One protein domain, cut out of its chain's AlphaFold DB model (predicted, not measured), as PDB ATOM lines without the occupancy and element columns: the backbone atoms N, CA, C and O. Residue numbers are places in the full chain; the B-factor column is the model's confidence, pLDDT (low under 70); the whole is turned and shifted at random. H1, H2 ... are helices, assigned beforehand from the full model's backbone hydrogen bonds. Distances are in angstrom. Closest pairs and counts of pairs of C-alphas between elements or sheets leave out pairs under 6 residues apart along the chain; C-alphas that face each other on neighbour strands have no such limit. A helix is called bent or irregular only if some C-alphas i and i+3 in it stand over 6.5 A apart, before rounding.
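This is residues 37 to 156 of the 183 residues of the protein "Tis13_122" of Rhizophagus irregularis (strain DAOM 181602 / DAOM 197198 / MUCL 43194) (UniProt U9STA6). The model is two unequal lobes joined by a loosely attached helix: the larger lobe is a helical hairpin of H1b and H2 with H1a and H3 side by side near one end, and the smaller is an open pair, H5 and H6. H4 leads from the other end of the hairpin toward the small lobe, and residues 144 to 156 run back from H6 past that end of the hairpin. The printed part has 120 residues with six named helices, H1 to H6 in chain order, and no named strand; the class is all helix. The whole is loose, with a radius of gyration of the C-alphas of 17.3 A and spans of 51 by 36 by 22 A.

H1, residues 37 to 63, is the longest helix and was assigned as one helix by its hydrogen bonds, but it is bent: C-alphas 47 and 50 are 9.3 A apart. Its arms, H1a, residues 37 to 47, and H1b, residues 50 to 63, only just touch, with 3 pairs of C-alphas within 8 A, at a steep tilt of 39 degrees, opposite ways; the closest C-alphas, of Lys 45 and Phe 52, are 5.6 A apart. H1b and H2, residues 68 to 81, form a helical hairpin and touch at a shallow tilt of 15 degrees, with the C-alphas of Tyr 62 and Phe 71 closest at 5.7 A. H1a touches H3, residues 83 to 89, at a shallow tilt of 23 degrees, opposite ways; their closest C-alphas, of Leu 44 and Ala 85, are 6.4 A apart. H4, residues 95 to 108, is close to H1b but not clearly touching and about perpendicular at 78 degrees, with the C-alphas of Arg 63 and Ser 98 closest at 6.4 A. H5, residues 113 to 124, and H6, residues 130 to 143, are close but not clearly touching, with the C-alphas of Asn 113 and Asn 141 closest at 6.3 A. H4 and H6 are apart. Every O i to N i+4 pair is within hydrogen-bond range in H2 and H6, against 5 of 7 in H1a, 9 of 10 in H1b, 6 of 10 in H4, 5 of 8 in H5 and 1 of 3 in H3, where 3 of 4 O i to N i+3 pairs are.

H1a begins at C-alpha 37 (41.579, 34.081, 20.919); H1b is 21.2 A long, H2 19.8 A, H4 20.2 A and H6 19.9 A, ending at C-alpha 143 (49.635, 29.241, 17.475).

The C-alphas of Glu 126 and His 156, the two farthest apart, are 54.7 A apart. The printed part has no cut, and the five links are tight. The mean pLDDT of the printed part is 74.0; residue 66, residues 90 to 117, residues 144 to 152 and residue 154 are under 70.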
ATOM      1  N   ASP A  37      41.453  33.413  19.617       82.56
ATOM      2  CA  ASP A  37      41.579  34.081  20.919       82.56
ATOM      3  C   ASP A  37      41.492  35.598  20.797       82.56
ATOM      4  O   ASP A  37      40.683  36.255  21.458       82.56
ATOM      5  N   LEU A  38      42.281  36.170  19.885       83.31
ATOM      6  CA  LEU A  38      42.296  37.607  19.652       83.31
ATOM      7  C   LEU A  38      40.915  38.130  19.226       83.31
ATOM      8  O   LEU A  38      40.511  39.226  19.620       83.31
ATOM      9  N   ASN A  39      40.180  37.360  18.423       84.00
ATOM     10  CA  ASN A  39      38.826  37.705  18.000       84.00
ATOM     11  C   ASN A  39      37.821  37.598  19.161       84.00
ATOM     12  O   ASN A  39      36.984  38.494  19.299       84.00
ATOM     13  N   LEU A  40      37.921  36.570  20.014       86.75
ATOM     14  CA  LEU A  40      37.087  36.428  21.215       86.75
ATOM     15  C   LEU A  40      37.308  37.611  22.167       86.75
ATOM     16  O   LEU A  40      36.352  38.298  22.531       86.75
ATOM     17  N   GLN A  41      38.564  37.931  22.482       88.31
ATOM     18  CA  GLN A  41      38.923  39.056  23.352       88.31
ATOM     19  C   GLN A  41      38.401  40.386  22.791       88.31
ATOM     20  O   GLN A  41      37.714  41.132  23.486       88.31
ATOM     21  N   LYS A  42      38.667  40.681  21.511       87.12
ATOM     22  CA  LYS A  42      38.289  41.967  20.900       87.12
ATOM     23  C   LYS A  42      36.783  42.150  20.748       87.12
ATOM     24  O   LYS A  42      36.297  43.271  20.870       87.12
ATOM     25  N   LYS A  43      36.046  41.086  20.414       86.88
ATOM     26  CA  LYS A  43      34.633  41.211  20.020       86.88
ATOM     27  C   LYS A  43      33.644  40.789  21.093       86.88
ATOM     28  O   LYS A  43      32.508  41.260  21.047       86.88
ATOM     29  N   LEU A  44      34.047  39.919  22.019       89.19
ATOM     30  CA  LEU A  44      33.142  39.315  22.995       89.19
ATOM     31  C   LEU A  44      33.431  39.716  24.436       89.19
ATOM     32  O   LEU A  44      32.473  39.801  25.195       89.19
ATOM     33  N   LYS A  45      34.673  40.055  24.812       90.00
ATOM     34  CA  LYS A  45      34.999  40.423  26.204       90.00
ATOM     35  C   LYS A  45      34.099  41.524  26.756       90.00
ATOM     36  O   LYS A  45      33.470  41.350  27.792       90.00
ATOM     37  N   GLY A  46      33.958  42.625  26.018       90.25
ATOM     38  CA  GLY A  46      33.076  43.723  26.422       90.25
ATOM     39  C   GLY A  46      31.583  43.376  26.386       90.25
ATOM     40  O   GLY A  46      30.809  43.969  27.126       90.25
ATOM     41  N   LYS A  47      31.167  42.418  25.546       91.62
ATOM     42  CA  LYS A  47      29.754  42.026  25.390       91.62
ATOM     43  C   LYS A  47      29.298  41.020  26.443       91.62
ATOM     44  O   LYS A  47      28.140  41.047  26.837       91.62
ATOM     45  N   LEU A  48      30.195  40.126  26.851       90.38
ATOM     46  CA  LEU A  48      29.924  39.069  27.821       90.38
ATOM     47  C   LEU A  48      30.263  39.495  29.255       90.38
ATOM     48  O   LEU A  48      29.693  38.945  30.196       90.38
ATOM     49  N   GLY A  49      31.148  40.481  29.439       92.69
ATOM     50  CA  GLY A  49      31.502  40.997  30.760       92.69
ATOM     51  C   GLY A  49      32.014  39.883  31.674       92.69
ATOM     52  O   GLY A  49      32.942  39.165  31.312       92.69
ATOM     53  N   SER A  50      31.372  39.707  32.831       92.44
ATOM     54  CA  SER A  50      31.718  38.663  33.809       92.44
ATOM     55  C   SER A  50      31.534  37.233  33.295       92.44
ATOM     56  O   SER A  50      32.129  36.315  33.843       92.44
ATOM     57  N   GLN A  51      30.748  37.024  32.237       91.12
ATOM     58  CA  GLN A  51      30.532  35.698  31.652       91.12
ATOM     59  C   GLN A  51      31.609  35.307  30.631       91.12
ATOM     60  O   GLN A  51      31.570  34.204  30.093       91.12
ATOM     61  N   PHE A  52      32.540  36.211  30.310       88.75
ATOM     62  CA  PHE A  52      33.515  35.997  29.243       88.75
ATOM     63  C   PHE A  52      34.458  34.821  29.520       88.75
ATOM     64  O   PHE A  52      34.706  34.022  28.620       88.75
ATOM     65  N   GLU A  53      34.970  34.706  30.744       88.38
ATOM     66  CA  GLU A  53      35.907  33.638  31.122       88.38
ATOM     67  C   GLU A  53      35.235  32.266  31.048       88.38
ATOM     68  O   GLU A  53      35.740  31.358  30.389       88.38
ATOM     69  N   GLU A  54      34.034  32.159  31.615       89.19
ATOM     70  CA  GLU A  54      33.239  30.934  31.586       89.19
ATOM     71  C   GLU A  54      32.832  30.536  30.159       89.19
ATOM     72  O   GLU A  54      32.902  29.364  29.778       89.19
ATOM     73  N   PHE A  55      32.479  31.517  29.324       90.25
ATOM     74  CA  PHE A  55      32.242  31.286  27.903       90.25
ATOM     75  C   PHE A  55      33.487  30.727  27.205       90.25
ATOM     76  O   PHE A  55      33.376  29.740  26.483       90.25
ATOM     77  N   CYS A  56      34.665  31.331  27.405       86.19
ATOM     78  CA  CYS A  56      35.911  30.873  26.783       86.19
ATOM     79  C   CYS A  56      36.260  29.445  27.215       86.19
ATOM     80  O   CYS A  56      36.611  28.623  26.367       86.19
ATOM     81  N   ARG A  57      36.092  29.128  28.505       84.00
ATOM     82  CA  ARG A  57      36.290  27.778  29.044       84.00
ATOM     83  C   ARG A  57      35.407  26.760  28.319       84.00
ATOM     84  O   ARG A  57      35.920  25.800  27.746       84.00
ATOM     85  N   LYS A  58      34.090  26.995  28.274       85.44
ATOM     86  CA  LYS A  58      33.138  26.115  27.573       85.44
ATOM     87  C   LYS A  58      33.424  26.034  26.075       85.44
ATOM     88  O   LYS A  58      33.465  24.940  25.522       85.44
ATOM     89  N   PHE A  59      33.677  27.172  25.428       85.88
ATOM     90  CA  PHE A  59      33.996  27.248  24.004       85.88
ATOM     91  C   PHE A  59      35.170  26.335  23.639       85.88
ATOM     92  O   PHE A  59      35.045  25.541  22.706       85.88
ATOM     93  N   TYR A  60      36.274  26.395  24.390       78.81
ATOM     94  CA  TYR A  60      37.444  25.562  24.122       78.81
ATOM     95  C   TYR A  60      37.203  24.085  24.413       78.81
ATOM     96  O   TYR A  60      37.534  23.255  23.568       78.81
ATOM     97  N   ILE A  61      36.554  23.745  25.531       76.38
ATOM     98  CA  ILE A  61      36.199  22.349  25.843       76.38
ATOM     99  C   ILE A  61      35.349  21.749  24.719       76.38
ATOM    100  O   ILE A  61      35.574  20.617  24.293       76.38
ATOM    101  N   TYR A  62      34.366  22.499  24.222       79.94
ATOM    102  CA  TYR A  62      33.432  21.991  23.222       79.94
ATOM    103  C   TYR A  62      34.112  21.881  21.859       79.94
ATOM    104  O   TYR A  62      34.083  20.814  21.251       79.94
ATOM    105  N   ARG A  63      34.806  22.938  21.419       76.56
ATOM    106  CA  ARG A  63      35.555  22.971  20.152       76.56
ATOM    107  C   ARG A  63      36.644  21.895  20.088       76.56
ATOM    108  O   ARG A  63      36.950  21.418  18.995       76.56
ATOM    109  N   ASN A  64      37.241  21.525  21.222       73.31
ATOM    110  CA  ASN A  64      38.322  20.535  21.293       73.31
ATOM    111  C   ASN A  64      37.822  19.084  21.426       73.31
ATOM    112  O   ASN A  64      38.642  18.169  21.508       73.31
ATOM    113  N   SER A  65      36.504  18.853  21.403       72.00
ATOM    114  CA  SER A  65      35.921  17.507  21.355       72.00
ATOM    115  C   SER A  65      36.303  16.775  20.063       72.00
ATOM    116  O   SER A  65      36.139  17.312  18.964       72.00
ATOM    117  N   LEU A  66      36.770  15.526  20.195       69.12
ATOM    118  CA  LEU A  66      36.997  14.608  19.067       69.12
ATOM    119  C   LEU A  66      35.736  13.838  18.636       69.12
ATOM    120  O   LEU A  66      35.747  13.186  17.597       69.12
ATOM    121  N   CYS A  67      34.660  13.892  19.425       73.75
ATOM    122  CA  CYS A  67      33.378  13.273  19.094       73.75
ATOM    123  C   CYS A  67      32.461  14.309  18.427       73.75
ATOM    124  O   CYS A  67      32.144  15.331  19.043       73.75
ATOM    125  N   GLU A  68      32.042  14.038  17.185       75.00
ATOM    126  CA  GLU A  68      31.193  14.933  16.384       75.00
ATOM    127  C   GLU A  68      29.825  15.156  17.034       75.00
ATOM    128  O   GLU A  68      29.410  16.296  17.211       75.00
ATOM    129  N   GLU A  69      29.148  14.087  17.450       77.38
ATOM    130  CA  GLU A  69      27.813  14.180  18.052       77.38
ATOM    131  C   GLU A  69      27.840  14.988  19.356       77.38
ATOM    132  O   GLU A  69      27.005  15.869  19.573       77.38
ATOM    133  N   LEU A  70      28.869  14.771  20.184       77.25
ATOM    134  CA  LEU A  70      29.079  15.543  21.406       77.25
ATOM    135  C   LEU A  70      29.449  17.007  21.115       77.25
ATOM    136  O   LEU A  70      29.016  17.897  21.850       77.25
ATOM    137  N   PHE A  71      30.234  17.271  20.063       80.69
ATOM    138  CA  PHE A  71      30.536  18.634  19.616       80.69
ATOM    139  C   PHE A  71      29.255  19.360  19.210       80.69
ATOM    140  O   PHE A  71      28.980  20.419  19.762       80.69
ATOM    141  N   GLU A  72      28.455  18.792  18.305       82.00
ATOM    142  CA  GLU A  72      27.228  19.426  17.802       82.00
ATOM    143  C   GLU A  72      26.225  19.671  18.942       82.00
ATOM    144  O   GLU A  72      25.642  20.755  19.047       82.00
ATOM    145  N   PHE A  73      26.076  18.704  19.858       83.56
ATOM    146  CA  PHE A  73      25.225  18.841  21.040       83.56
ATOM    147  C   PHE A  73      25.672  19.998  21.947       83.56
ATOM    148  O   PHE A  73      24.891  20.908  22.235       83.56
ATOM    149  N   ARG A  74      26.945  20.011  22.359       83.06
ATOM    150  CA  ARG A  74      27.488  21.050  23.249       83.06
ATOM    151  C   ARG A  74      27.580  22.412  22.567       83.06
ATOM    152  O   ARG A  74      27.386  23.446  23.203       83.06
ATOM    153  N   TRP A  75      27.841  22.432  21.263       83.88
ATOM    154  CA  TRP A  75      27.836  23.648  20.462       83.88
ATOM    155  C   TRP A  75      26.460  24.300  20.464       83.88
ATOM    156  O   TRP A  75      26.348  25.499  20.721       83.88
ATOM    157  N   LYS A  76      25.403  23.506  20.260       85.19
ATOM    158  CA  LYS A  76      24.023  23.985  20.357       85.19
ATOM    159  C   LYS A  76      23.729  24.572  21.741       85.19
ATOM    160  O   LYS A  76      23.215  25.686  21.818       85.19
ATOM    161  N   GLN A  77      24.139  23.895  22.817       85.94
ATOM    162  CA  GLN A  77      23.993  24.419  24.182       85.94
ATOM    163  C   GLN A  77      24.739  25.749  24.383       85.94
ATOM    164  O   GLN A  77      24.201  26.679  24.982       85.94
ATOM    165  N   LEU A  78      25.963  25.879  23.858       87.19
ATOM    166  CA  LEU A  78      26.746  27.116  23.941       87.19
ATOM    167  C   LEU A  78      26.058  28.276  23.210       87.19
ATOM    168  O   LEU A  78      26.034  29.402  23.706       87.19
ATOM    169  N   VAL A  79      25.491  28.002  22.035       85.94
ATOM    170  CA  VAL A  79      24.750  28.972  21.219       85.94
ATOM    171  C   VAL A  79      23.491  29.452  21.944       85.94
ATOM    172  O   VAL A  79      23.211  30.652  21.947       85.94
ATOM    173  N   GLU A  80      22.764  28.537  22.588       88.56
ATOM    174  CA  GLU A  80      21.566  28.841  23.378       88.56
ATOM    175  C   GLU A  80      21.896  29.639  24.650       88.56
ATOM    176  O   GLU A  80      21.193  30.599  24.968       88.56
ATOM    177  N   GLN A  81      22.992  29.305  25.342       90.19
ATOM    178  CA  GLN A  81      23.437  30.012  26.551       90.19
ATOM    179  C   GLN A  81      24.020  31.401  26.249       90.19
ATOM    180  O   GLN A  81      23.840  32.332  27.034       90.19
ATOM    181  N   TYR A  82      24.700  31.569  25.109       90.38
ATOM    182  CA  TYR A  82      25.417  32.801  24.761       90.38
ATOM    183  C   TYR A  82      25.023  33.340  23.375       90.38
ATOM    184  O   TYR A  82      25.888  33.514  22.510       90.38
ATOM    185  N   PRO A  83      23.748  33.709  23.145       87.50
ATOM    186  CA  PRO A  83      23.252  34.125  21.828       87.50
ATOM    187  C   PRO A  83      24.009  35.335  21.249       87.50
ATOM    188  O   PRO A  83      24.201  35.453  20.039       87.50
ATOM    189  N   VAL A  84      24.520  36.218  22.113       85.94
ATOM    190  CA  VAL A  84      25.324  37.393  21.726       85.94
ATOM    191  C   VAL A  84      26.676  36.996  21.106       85.94
ATOM    192  O   VAL A  84      27.220  37.723  20.264       85.94
ATOM    193  N   ALA A  85      27.222  35.838  21.489       82.62
ATOM    194  CA  ALA A  85      28.498  35.331  20.996       82.62
ATOM    195  C   ALA A  85      28.380  34.665  19.618       82.62
ATOM    196  O   ALA A  85      29.297  34.782  18.805       82.62
ATOM    197  N   VAL A  86      27.235  34.052  19.316       74.12
ATOM    198  CA  VAL A  86      26.992  33.193  18.142       74.12
ATOM    199  C   VAL A  86      27.436  33.842  16.834       74.12
ATOM    200  O   VAL A  86      28.249  33.277  16.106       74.12
ATOM    201  N   ASN A  87      27.009  35.079  16.577       73.50
ATOM    202  CA  ASN A  87      27.328  35.792  15.333       73.50
ATOM    203  C   ASN A  87      28.833  36.045  15.122       73.50
ATOM    204  O   ASN A  87      29.266  36.355  14.016       73.50
ATOM    205  N   HIS A  88      29.647  35.930  16.173       73.75
ATOM    206  CA  HIS A  88      31.088  36.180  16.124       73.75
ATOM    207  C   HIS A  88      31.909  34.898  15.962       73.75
ATOM    208  O   HIS A  88      33.100  34.987  15.647       73.75
ATOM    209  N   VAL A  89      31.276  33.738  16.168       71.81
ATOM    210  CA  VAL A  89      31.932  32.430  16.268       71.81
ATOM    211  C   VAL A  89      31.400  31.442  15.214       71.81
ATOM    212  O   VAL A  89      32.192  30.763  14.564       71.81
ATOM    213  N   HIS A  90      30.088  31.433  14.953       58.78
ATOM    214  CA  HIS A  90      29.378  30.460  14.103       58.78
ATOM    215  C   HIS A  90      29.811  30.454  12.623       58.78
ATOM    216  O   HIS A  90      29.662  29.453  11.936       58.78
ATOM    217  N   GLY A  91      30.360  31.561  12.112       58.91
ATOM    218  CA  GLY A  91      30.878  31.642  10.736       58.91
ATOM    219  C   GLY A  91      32.373  31.350  10.598       58.91
ATOM    220  O   GLY A  91      32.913  31.477   9.504       58.91
ATOM    221  N   LYS A  92      33.064  31.059  11.707       60.62
ATOM    222  CA  LYS A  92      34.531  30.977  11.762       60.62
ATOM    223  C   LYS A  92      35.041  29.647  12.296       60.62
ATOM    224  O   LYS A  92      36.124  29.224  11.922       60.62
ATOM    225  N   VAL A  93      34.278  28.997  13.163       63.06
ATOM    226  CA  VAL A  93      34.646  27.720  13.770       63.06
ATOM    227  C   VAL A  93      33.743  26.667  13.145       63.06
ATOM    228  O   VAL A  93      32.650  26.414  13.638       63.06
ATOM    229  N   ASP A  94      34.149  26.149  11.987       57.34
ATOM    230  CA  ASP A  94      33.416  25.090  11.292       57.34
ATOM    231  C   ASP A  94      33.936  23.690  11.666       57.34
ATOM    232  O   ASP A  94      34.949  23.530  12.353       57.34
ATOM    233  N   ARG A  95      33.256  22.660  11.152       54.47
ATOM    234  CA  ARG A  95      33.582  21.235  11.314       54.47
ATOM    235  C   ARG A  95      35.029  20.878  10.926       54.47
ATOM    236  O   ARG A  95      35.606  19.954  11.498       54.47
ATOM    237  N   SER A  96      35.658  21.634  10.021       52.09
ATOM    238  CA  SER A  96      37.057  21.430   9.617       52.09
ATOM    239  C   SER A  96      38.035  21.721  10.767       52.09
ATOM    240  O   SER A  96      39.082  21.084  10.888       52.09
ATOM    241  N   THR A  97      37.633  22.601  11.687       55.81
ATOM    242  CA  THR A  97      38.389  22.963  12.888       55.81
ATOM    243  C   THR A  97      38.398  21.833  13.934       55.81
ATOM    244  O   THR A  97      39.376  21.710  14.666       55.81
ATOM    245  N   SER A  98      37.365  20.975  13.979       52.06
ATOM    246  CA  SER A  98      37.312  19.779  14.846       52.06
ATOM    247  C   SER A  98      38.145  18.619  14.277       52.06
ATOM    248  O   SER A  98      38.953  18.040  15.004       52.06
ATOM    249  N   LEU A  99      38.072  18.365  12.959       50.19
ATOM    250  CA  LEU A  99      38.959  17.417  12.250       50.19
ATOM    251  C   LEU A  99      40.448  17.783  12.421       50.19
ATOM    252  O   LEU A  99      41.295  16.910  12.594       50.19
ATOM    253  N   CYS A 100      40.710  19.092  12.504       52.38
ATOM    254  CA  CYS A 100      41.805  19.752  13.223       52.38
ATOM    255  C   CYS A 100      42.577  18.919  14.250       52.38
ATOM    256  O   CYS A 100      43.787  18.693  14.208       52.38
ATOM    257  N   ASN A 101      41.810  18.521  15.252       52.25
ATOM    258  CA  ASN A 101      42.313  18.059  16.529       52.25
ATOM    259  C   ASN A 101      42.818  16.622  16.433       52.25
ATOM    260  O   ASN A 101      43.754  16.248  17.135       52.25
ATOM    261  N   LEU A 102      42.286  15.835  15.497       49.94
ATOM    262  CA  LEU A 102      42.844  14.523  15.191       49.94
ATOM    263  C   LEU A 102      44.273  14.638  14.641       49.94
ATOM    264  O   LEU A 102      45.160  13.942  15.133       49.94
ATOM    265  N   LEU A 103      44.527  15.562  13.709       53.00
ATOM    266  CA  LEU A 103      45.872  15.781  13.158       53.00
ATOM    267  C   LEU A 103      46.812  16.428  14.186       53.00
ATOM    268  O   LEU A 103      47.950  15.993  14.346       53.00
ATOM    269  N   VAL A 104      46.327  17.403  14.960       52.78
ATOM    270  CA  VAL A 104      47.128  18.099  15.979       52.78
ATOM    271  C   VAL A 104      47.471  17.215  17.186       52.78
ATOM    272  O   VAL A 104      48.571  17.334  17.715       52.78
ATOM    273  N   SER A 105      46.617  16.267  17.590       51.12
ATOM    274  CA  SER A 105      46.957  15.298  18.652       51.12
ATOM    275  C   SER A 105      48.192  14.449  18.309       51.12
ATOM    276  O   SER A 105      48.999  14.140  19.185       51.12
ATOM    277  N   SER A 106      48.392  14.157  17.020       48.50
ATOM    278  CA  SER A 106      49.588  13.468  16.516       48.50
ATOM    279  C   SER A 106      50.826  14.378  16.499       48.50
ATOM    280  O   SER A 106      51.951  13.895  16.599       48.50
ATOM    281  N   ILE A 107      50.625  15.698  16.418       51.88
ATOM    282  CA  ILE A 107      51.672  16.726  16.340       51.88
ATOM    283  C   ILE A 107      52.126  17.200  17.739       51.88
ATOM    284  O   ILE A 107      53.316  17.424  17.965       51.88
ATOM    285  N   ASN A 108      51.207  17.311  18.703       49.19
ATOM    286  CA  ASN A 108      51.459  17.839  20.052       49.19
ATOM    287  C   ASN A 108      52.465  17.019  20.874       49.19
ATOM    288  O   ASN A 108      53.125  17.571  21.750       49.19
ATOM    289  N   ASN A 109      52.647  15.731  20.569       49.03
ATOM    290  CA  ASN A 109      53.683  14.916  21.210       49.03
ATOM    291  C   ASN A 109      55.115  15.280  20.760       49.03
ATOM    292  O   ASN A 109      56.074  14.803  21.365       49.03
ATOM    293  N   HIS A 110      55.279  16.126  19.731       47.25
ATOM    294  CA  HIS A 110      56.576  16.376  19.093       47.25
ATOM    295  C   HIS A 110      56.996  17.847  18.933       47.25
ATOM    296  O   HIS A 110      58.181  18.086  18.715       47.25
ATOM    297  N   ILE A 111      56.115  18.844  19.081       51.38
ATOM    298  CA  ILE A 111      56.510  20.249  18.866       51.38
ATOM    299  C   ILE A 111      57.000  20.907  20.161       51.38
ATOM    300  O   ILE A 111      56.231  21.477  20.934       51.38
ATOM    301  N   LYS A 112      58.321  20.923  20.356       52.59
ATOM    302  CA  LYS A 112      58.978  21.995  21.119       52.59
ATOM    303  C   LYS A 112      59.346  23.104  20.133       52.59
ATOM    304  O   LYS A 112      60.179  22.911  19.256       52.59
ATOM    305  N   ASN A 113      58.682  24.255  20.259       54.28
ATOM    306  CA  ASN A 113      58.736  25.364  19.296       54.28
ATOM    307  C   ASN A 113      60.133  25.865  18.928       54.28
ATOM    308  O   ASN A 113      60.327  26.306  17.796       54.28
ATOM    309  N   ASP A 114      61.079  25.836  19.869       55.78
ATOM    310  CA  ASP A 114      62.390  26.435  19.634       55.78
ATOM    311  C   ASP A 114      63.126  25.719  18.485       55.78
ATOM    312  O   ASP A 114      63.645  26.390  17.604       55.78
ATOM    313  N   GLU A 115      63.036  24.391  18.366       57.97
ATOM    314  CA  GLU A 115      63.778  23.639  17.337       57.97
ATOM    315  C   GLU A 115      63.180  23.758  15.920       57.97
ATOM    316  O   GLU A 115      63.901  23.699  14.923       57.97
ATOM    317  N   HIS A 116      61.860  23.946  15.789       62.75
ATOM    318  CA  HIS A 116      61.193  23.941  14.478       62.75
ATOM    319  C   HIS A 116      61.200  25.294  13.766       62.75
ATOM    320  O   HIS A 116      61.134  25.343  12.536       62.75
ATOM    321  N   PHE A 117      61.303  26.390  14.515       69.00
ATOM    322  CA  PHE A 117      61.244  27.739  13.954       69.00
ATOM    323  C   PHE A 117      62.591  28.454  13.918       69.00
ATOM    324  O   PHE A 117      62.645  29.606  13.493       69.00
ATOM    325  N   ASP A 118      63.685  27.795  14.299       72.62
ATOM    326  CA  ASP A 118      65.019  28.397  14.337       72.62
ATOM    327  C   ASP A 118      65.449  29.014  13.004       72.62
ATOM    328  O   ASP A 118      65.992  30.118  12.981       72.62
ATOM    329  N   GLN A 119      65.143  28.365  11.877       74.25
ATOM    330  CA  GLN A 119      65.473  28.898  10.549       74.25
ATOM    331  C   GLN A 119      64.679  30.173  10.230       74.25
ATOM    332  O   GLN A 119      65.235  31.159   9.751       74.25
ATOM    333  N   VAL A 120      63.386  30.184  10.560       75.31
ATOM    334  CA  VAL A 120      62.507  31.348  10.384       75.31
ATOM    335  C   VAL A 120      62.941  32.488  11.314       75.31
ATOM    336  O   VAL A 120      63.070  33.633  10.884       75.31
ATOM    337  N   ASN A 121      63.259  32.173  12.571       76.00
ATOM    338  CA  ASN A 121      63.781  33.117  13.556       76.00
ATOM    339  C   ASN A 121      65.131  33.709  13.126       76.00
ATOM    340  O   ASN A 121      65.378  34.896  13.348       76.00
ATOM    341  N   ALA A 122      66.002  32.904  12.509       81.88
ATOM    342  CA  ALA A 122      67.307  33.339  12.027       81.88
ATOM    343  C   ALA A 122      67.204  34.373  10.901       81.88
ATOM    344  O   ALA A 122      68.032  35.276  10.862       81.88
ATOM    345  N   ILE A 123      66.186  34.276  10.047       82.75
ATOM    346  CA  ILE A 123      65.922  35.262   8.993       82.75
ATOM    347  C   ILE A 123      65.283  36.512   9.601       82.75
ATOM    348  O   ILE A 123      65.729  37.634   9.382       82.75
ATOM    349  N   ILE A 124      64.238  36.340  10.408       81.50
ATOM    350  CA  ILE A 124      63.400  37.464  10.830       81.50
ATOM    351  C   ILE A 124      64.105  38.379  11.847       81.50
ATOM    352  O   ILE A 124      63.843  39.584  11.874       81.50
ATOM    353  N   LYS A 125      65.065  37.862  12.628       85.69
ATOM    354  CA  LYS A 125      65.890  38.681  13.537       85.69
ATOM    355  C   LYS A 125      66.723  39.752  12.816       85.69
ATOM    356  O   LYS A 125      67.145  40.699  13.468       85.69
ATOM    357  N   GLU A 126      66.973  39.603  11.512       89.69
ATOM    358  CA  GLU A 126      67.707  40.595  10.714       89.69
ATOM    359  C   GLU A 126      66.842  41.820  10.376       89.69
ATOM    360  O   GLU A 126      67.369  42.905  10.144       89.69
ATOM    361  N   PHE A 127      65.514  41.662  10.397       88.62
ATOM    362  CA  PHE A 127      64.557  42.688   9.975       88.62
ATOM    363  C   PHE A 127      63.728  43.266  11.126       88.62
ATOM    364  O   PHE A 127      63.153  44.345  10.987       88.62
ATOM    365  N   LEU A 128      63.636  42.564  12.259       87.31
ATOM    366  CA  LEU A 128      62.803  42.969  13.389       87.31
ATOM    367  C   LEU A 128      63.613  43.493  14.571       87.31
ATOM    368  O   LEU A 128      64.656  42.964  14.941       87.31
ATOM    369  N   THR A 129      63.048  44.491  15.252       89.88
ATOM    370  CA  THR A 129      63.557  44.922  16.558       89.88
ATOM    371  C   THR A 129      63.397  43.805  17.600       89.88
ATOM    372  O   THR A 129      62.465  42.999  17.494       89.88
ATOM    373  N   PRO A 130      64.213  43.783  18.672       85.69
ATOM    374  CA  PRO A 130      64.085  42.786  19.741       85.69
ATOM    375  C   PRO A 130      62.668  42.689  20.331       85.69
ATOM    376  O   PRO A 130      62.184  41.600  20.642       85.69
ATOM    377  N   THR A 131      61.962  43.818  20.436       84.56
ATOM    378  CA  THR A 131      60.578  43.867  20.927       84.56
ATOM    379  C   THR A 131      59.603  43.171  19.979       84.56
ATOM    380  O   THR A 131      58.742  42.415  20.433       84.56
ATOM    381  N   MET A 132      59.727  43.410  18.671       85.19
ATOM    382  CA  MET A 132      58.876  42.777  17.660       85.19
ATOM    383  C   MET A 132      59.166  41.281  17.557       85.19
ATOM    384  O   MET A 132      58.228  40.491  17.533       85.19
ATOM    385  N   LEU A 133      60.443  40.891  17.608       81.81
ATOM    386  CA  LEU A 133      60.857  39.489  17.614       81.81
ATOM    387  C   LEU A 133      60.275  38.734  18.820       81.81
ATOM    388  O   LEU A 133      59.754  37.630  18.680       81.81
ATOM    389  N   ARG A 134      60.279  39.355  20.009       80.38
ATOM    390  CA  ARG A 134      59.645  38.781  21.206       80.38
ATOM    391  C   ARG A 134      58.137  38.596  21.028       80.38
ATOM    392  O   ARG A 134      57.608  37.553  21.407       80.38
ATOM    393  N   LYS A 135      57.442  39.588  20.455       81.94
ATOM    394  CA  LYS A 135      55.999  39.493  20.173       81.94
ATOM    395  C   LYS A 135      55.707  38.379  19.167       81.94
ATOM    396  O   LYS A 135      54.829  37.563  19.417       81.94
ATOM    397  N   GLN A 136      56.476  38.304  18.088       80.50
ATOM    398  CA  GLN A 136      56.337  37.266  17.072       80.50
ATOM    399  C   GLN A 136      56.547  35.864  17.659       80.50
ATOM    400  O   GLN A 136      55.702  34.996  17.461       80.50
ATOM    401  N   ARG A 137      57.619  35.647  18.435       77.19
ATOM    402  CA  ARG A 137      57.864  34.354  19.092       77.19
ATOM    403  C   ARG A 137      56.705  33.966  20.008       77.19
ATOM    404  O   ARG A 137      56.275  32.820  20.006       77.19
ATOM    405  N   SER A 138      56.165  34.929  20.755       77.44
ATOM    406  CA  SER A 138      54.984  34.700  21.594       77.44
ATOM    407  C   SER A 138      53.770  34.255  20.769       77.44
ATOM    408  O   SER A 138      53.129  33.271  21.127       77.44
ATOM    409  N   GLN A 139      53.497  34.912  19.635       76.44
ATOM    410  CA  GLN A 139      52.400  34.538  18.734       76.44
ATOM    411  C   GLN A 139      52.590  33.144  18.131       76.44
ATOM    412  O   GLN A 139      51.657  32.342  18.134       76.44
ATOM    413  N   MET A 140      53.795  32.832  17.649       75.38
ATOM    414  CA  MET A 140      54.114  31.518  17.079       75.38
ATOM    415  C   MET A 140      53.946  30.412  18.121       75.38
ATOM    416  O   MET A 140      53.288  29.412  17.847       75.38
ATOM    417  N   ASN A 141      54.426  30.641  19.346       72.56
ATOM    418  CA  ASN A 141      54.296  29.677  20.433       72.56
ATOM    419  C   ASN A 141      52.835  29.394  20.801       72.56
ATOM    420  O   ASN A 141      52.477  28.251  21.072       72.56
ATOM    421  N   GLN A 142      51.989  30.425  20.802       71.00
ATOM    422  CA  GLN A 142      50.558  30.280  21.076       71.00
ATOM    423  C   GLN A 142      49.806  29.624  19.914       71.00
ATOM    424  O   GLN A 142      48.814  28.946  20.142       71.00
ATOM    425  N   SER A 143      50.289  29.777  18.678       70.69
ATOM    426  CA  SER A 143      49.635  29.241  17.475       70.69
ATOM    427  C   SER A 143      49.693  27.712  17.366       70.69
ATOM    428  O   SER A 143      48.912  27.132  16.611       70.69
ATOM    429  N   VAL A 144      50.607  27.066  18.099       64.56
ATOM    430  CA  VAL A 144      50.805  25.606  18.083       64.56
ATOM    431  C   VAL A 144      50.398  24.914  19.387       64.56
ATOM    432  O   VAL A 144      50.551  23.703  19.500       64.56
ATOM    433  N   CYS A 145      49.924  25.657  20.390       62.38
ATOM    434  CA  CYS A 145      49.540  25.088  21.678       62.38
ATOM    435  C   CYS A 145      48.060  24.691  21.633       62.38
ATOM    436  O   CYS A 145      47.197  25.564  21.573       62.38
ATOM    437  N   TYR A 146      47.767  23.390  21.664       59.75
ATOM    438  CA  TYR A 146      46.397  22.871  21.657       59.75
ATOM    439  C   TYR A 146      46.213  21.837  22.769       59.75
ATOM    440  O   TYR A 146      46.996  20.896  22.846       59.75
ATOM    441  N   ASP A 147      45.144  21.953  23.557       60.34
ATOM    442  CA  ASP A 147      44.706  20.905  24.487       60.34
ATOM    443  C   ASP A 147      43.533  20.139  23.883       60.34
ATOM    444  O   ASP A 147      42.588  20.744  23.378       60.34
ATOM    445  N   ILE A 148      43.584  18.808  23.889       58.84
ATOM    446  CA  ILE A 148      42.603  17.968  23.190       58.84
ATOM    447  C   ILE A 148      42.143  16.854  24.123       58.84
ATOM    448  O   ILE A 148      42.956  16.234  24.804       58.84
ATOM    449  N   SER A 149      40.841  16.571  24.117       59.97
ATOM    450  CA  SER A 149      40.243  15.502  24.918       59.97
ATOM    451  C   SER A 149      39.706  14.402  24.008       59.97
ATOM    452  O   SER A 149      38.780  14.620  23.224       59.97
ATOM    453  N   GLN A 150      40.277  13.203  24.124       61.41
ATOM    454  CA  GLN A 150      39.719  12.011  23.494       61.41
ATOM    455  C   GLN A 150      38.638  11.425  24.404       61.41
ATOM    456  O   GLN A 150      38.919  11.030  25.530       61.41
ATOM    457  N   ILE A 151      37.403  11.378  23.907       62.53
ATOM    458  CA  ILE A 151      36.245  10.854  24.636       62.53
ATOM    459  C   ILE A 151      35.729   9.641  23.861       62.53
ATOM    460  O   ILE A 151      35.307   9.776  22.715       62.53
ATOM    461  N   THR A 152      35.807   8.459  24.471       63.31
ATOM    462  CA  THR A 152      35.456   7.174  23.841       63.31
ATOM    463  C   THR A 152      34.039   6.704  24.166       63.31
ATOM    464  O   THR A 152      33.428   6.032  23.342       63.31
ATOM    465  N   ASP A 153      33.495   7.100  25.316       71.00
ATOM    466  CA  ASP A 153      32.089   6.929  25.676       71.00
ATOM    467  C   ASP A 153      31.513   8.299  26.034       71.00
ATOM    468  O   ASP A 153      31.956   8.936  26.983       71.00
ATOM    469  N   TRP A 154      30.592   8.800  25.214       67.19
ATOM    470  CA  TRP A 154      30.126  10.186  25.279       67.19
ATOM    471  C   TRP A 154      28.637  10.309  25.614       67.19
ATOM    472  O   TRP A 154      28.194  11.402  25.960       67.19
ATOM    473  N   HIS A 155      27.870   9.215  25.553       73.62
ATOM    474  CA  HIS A 155      26.418   9.243  25.761       73.62
ATOM    475  C   HIS A 155      26.066   9.733  27.172       73.62
ATOM    476  O   HIS A 155      25.189  10.576  27.333       73.62
ATOM    477  N   HIS A 156      26.824   9.304  28.186       73.62
ATOM    478  CA  HIS A 156      26.649   9.777  29.561       73.62
ATOM    479  C   HIS A 156      26.997  11.270  29.731       73.62
ATOM    480  O   HIS A 156      26.472  11.934  30.617       73.62
TER     481      HIS A 156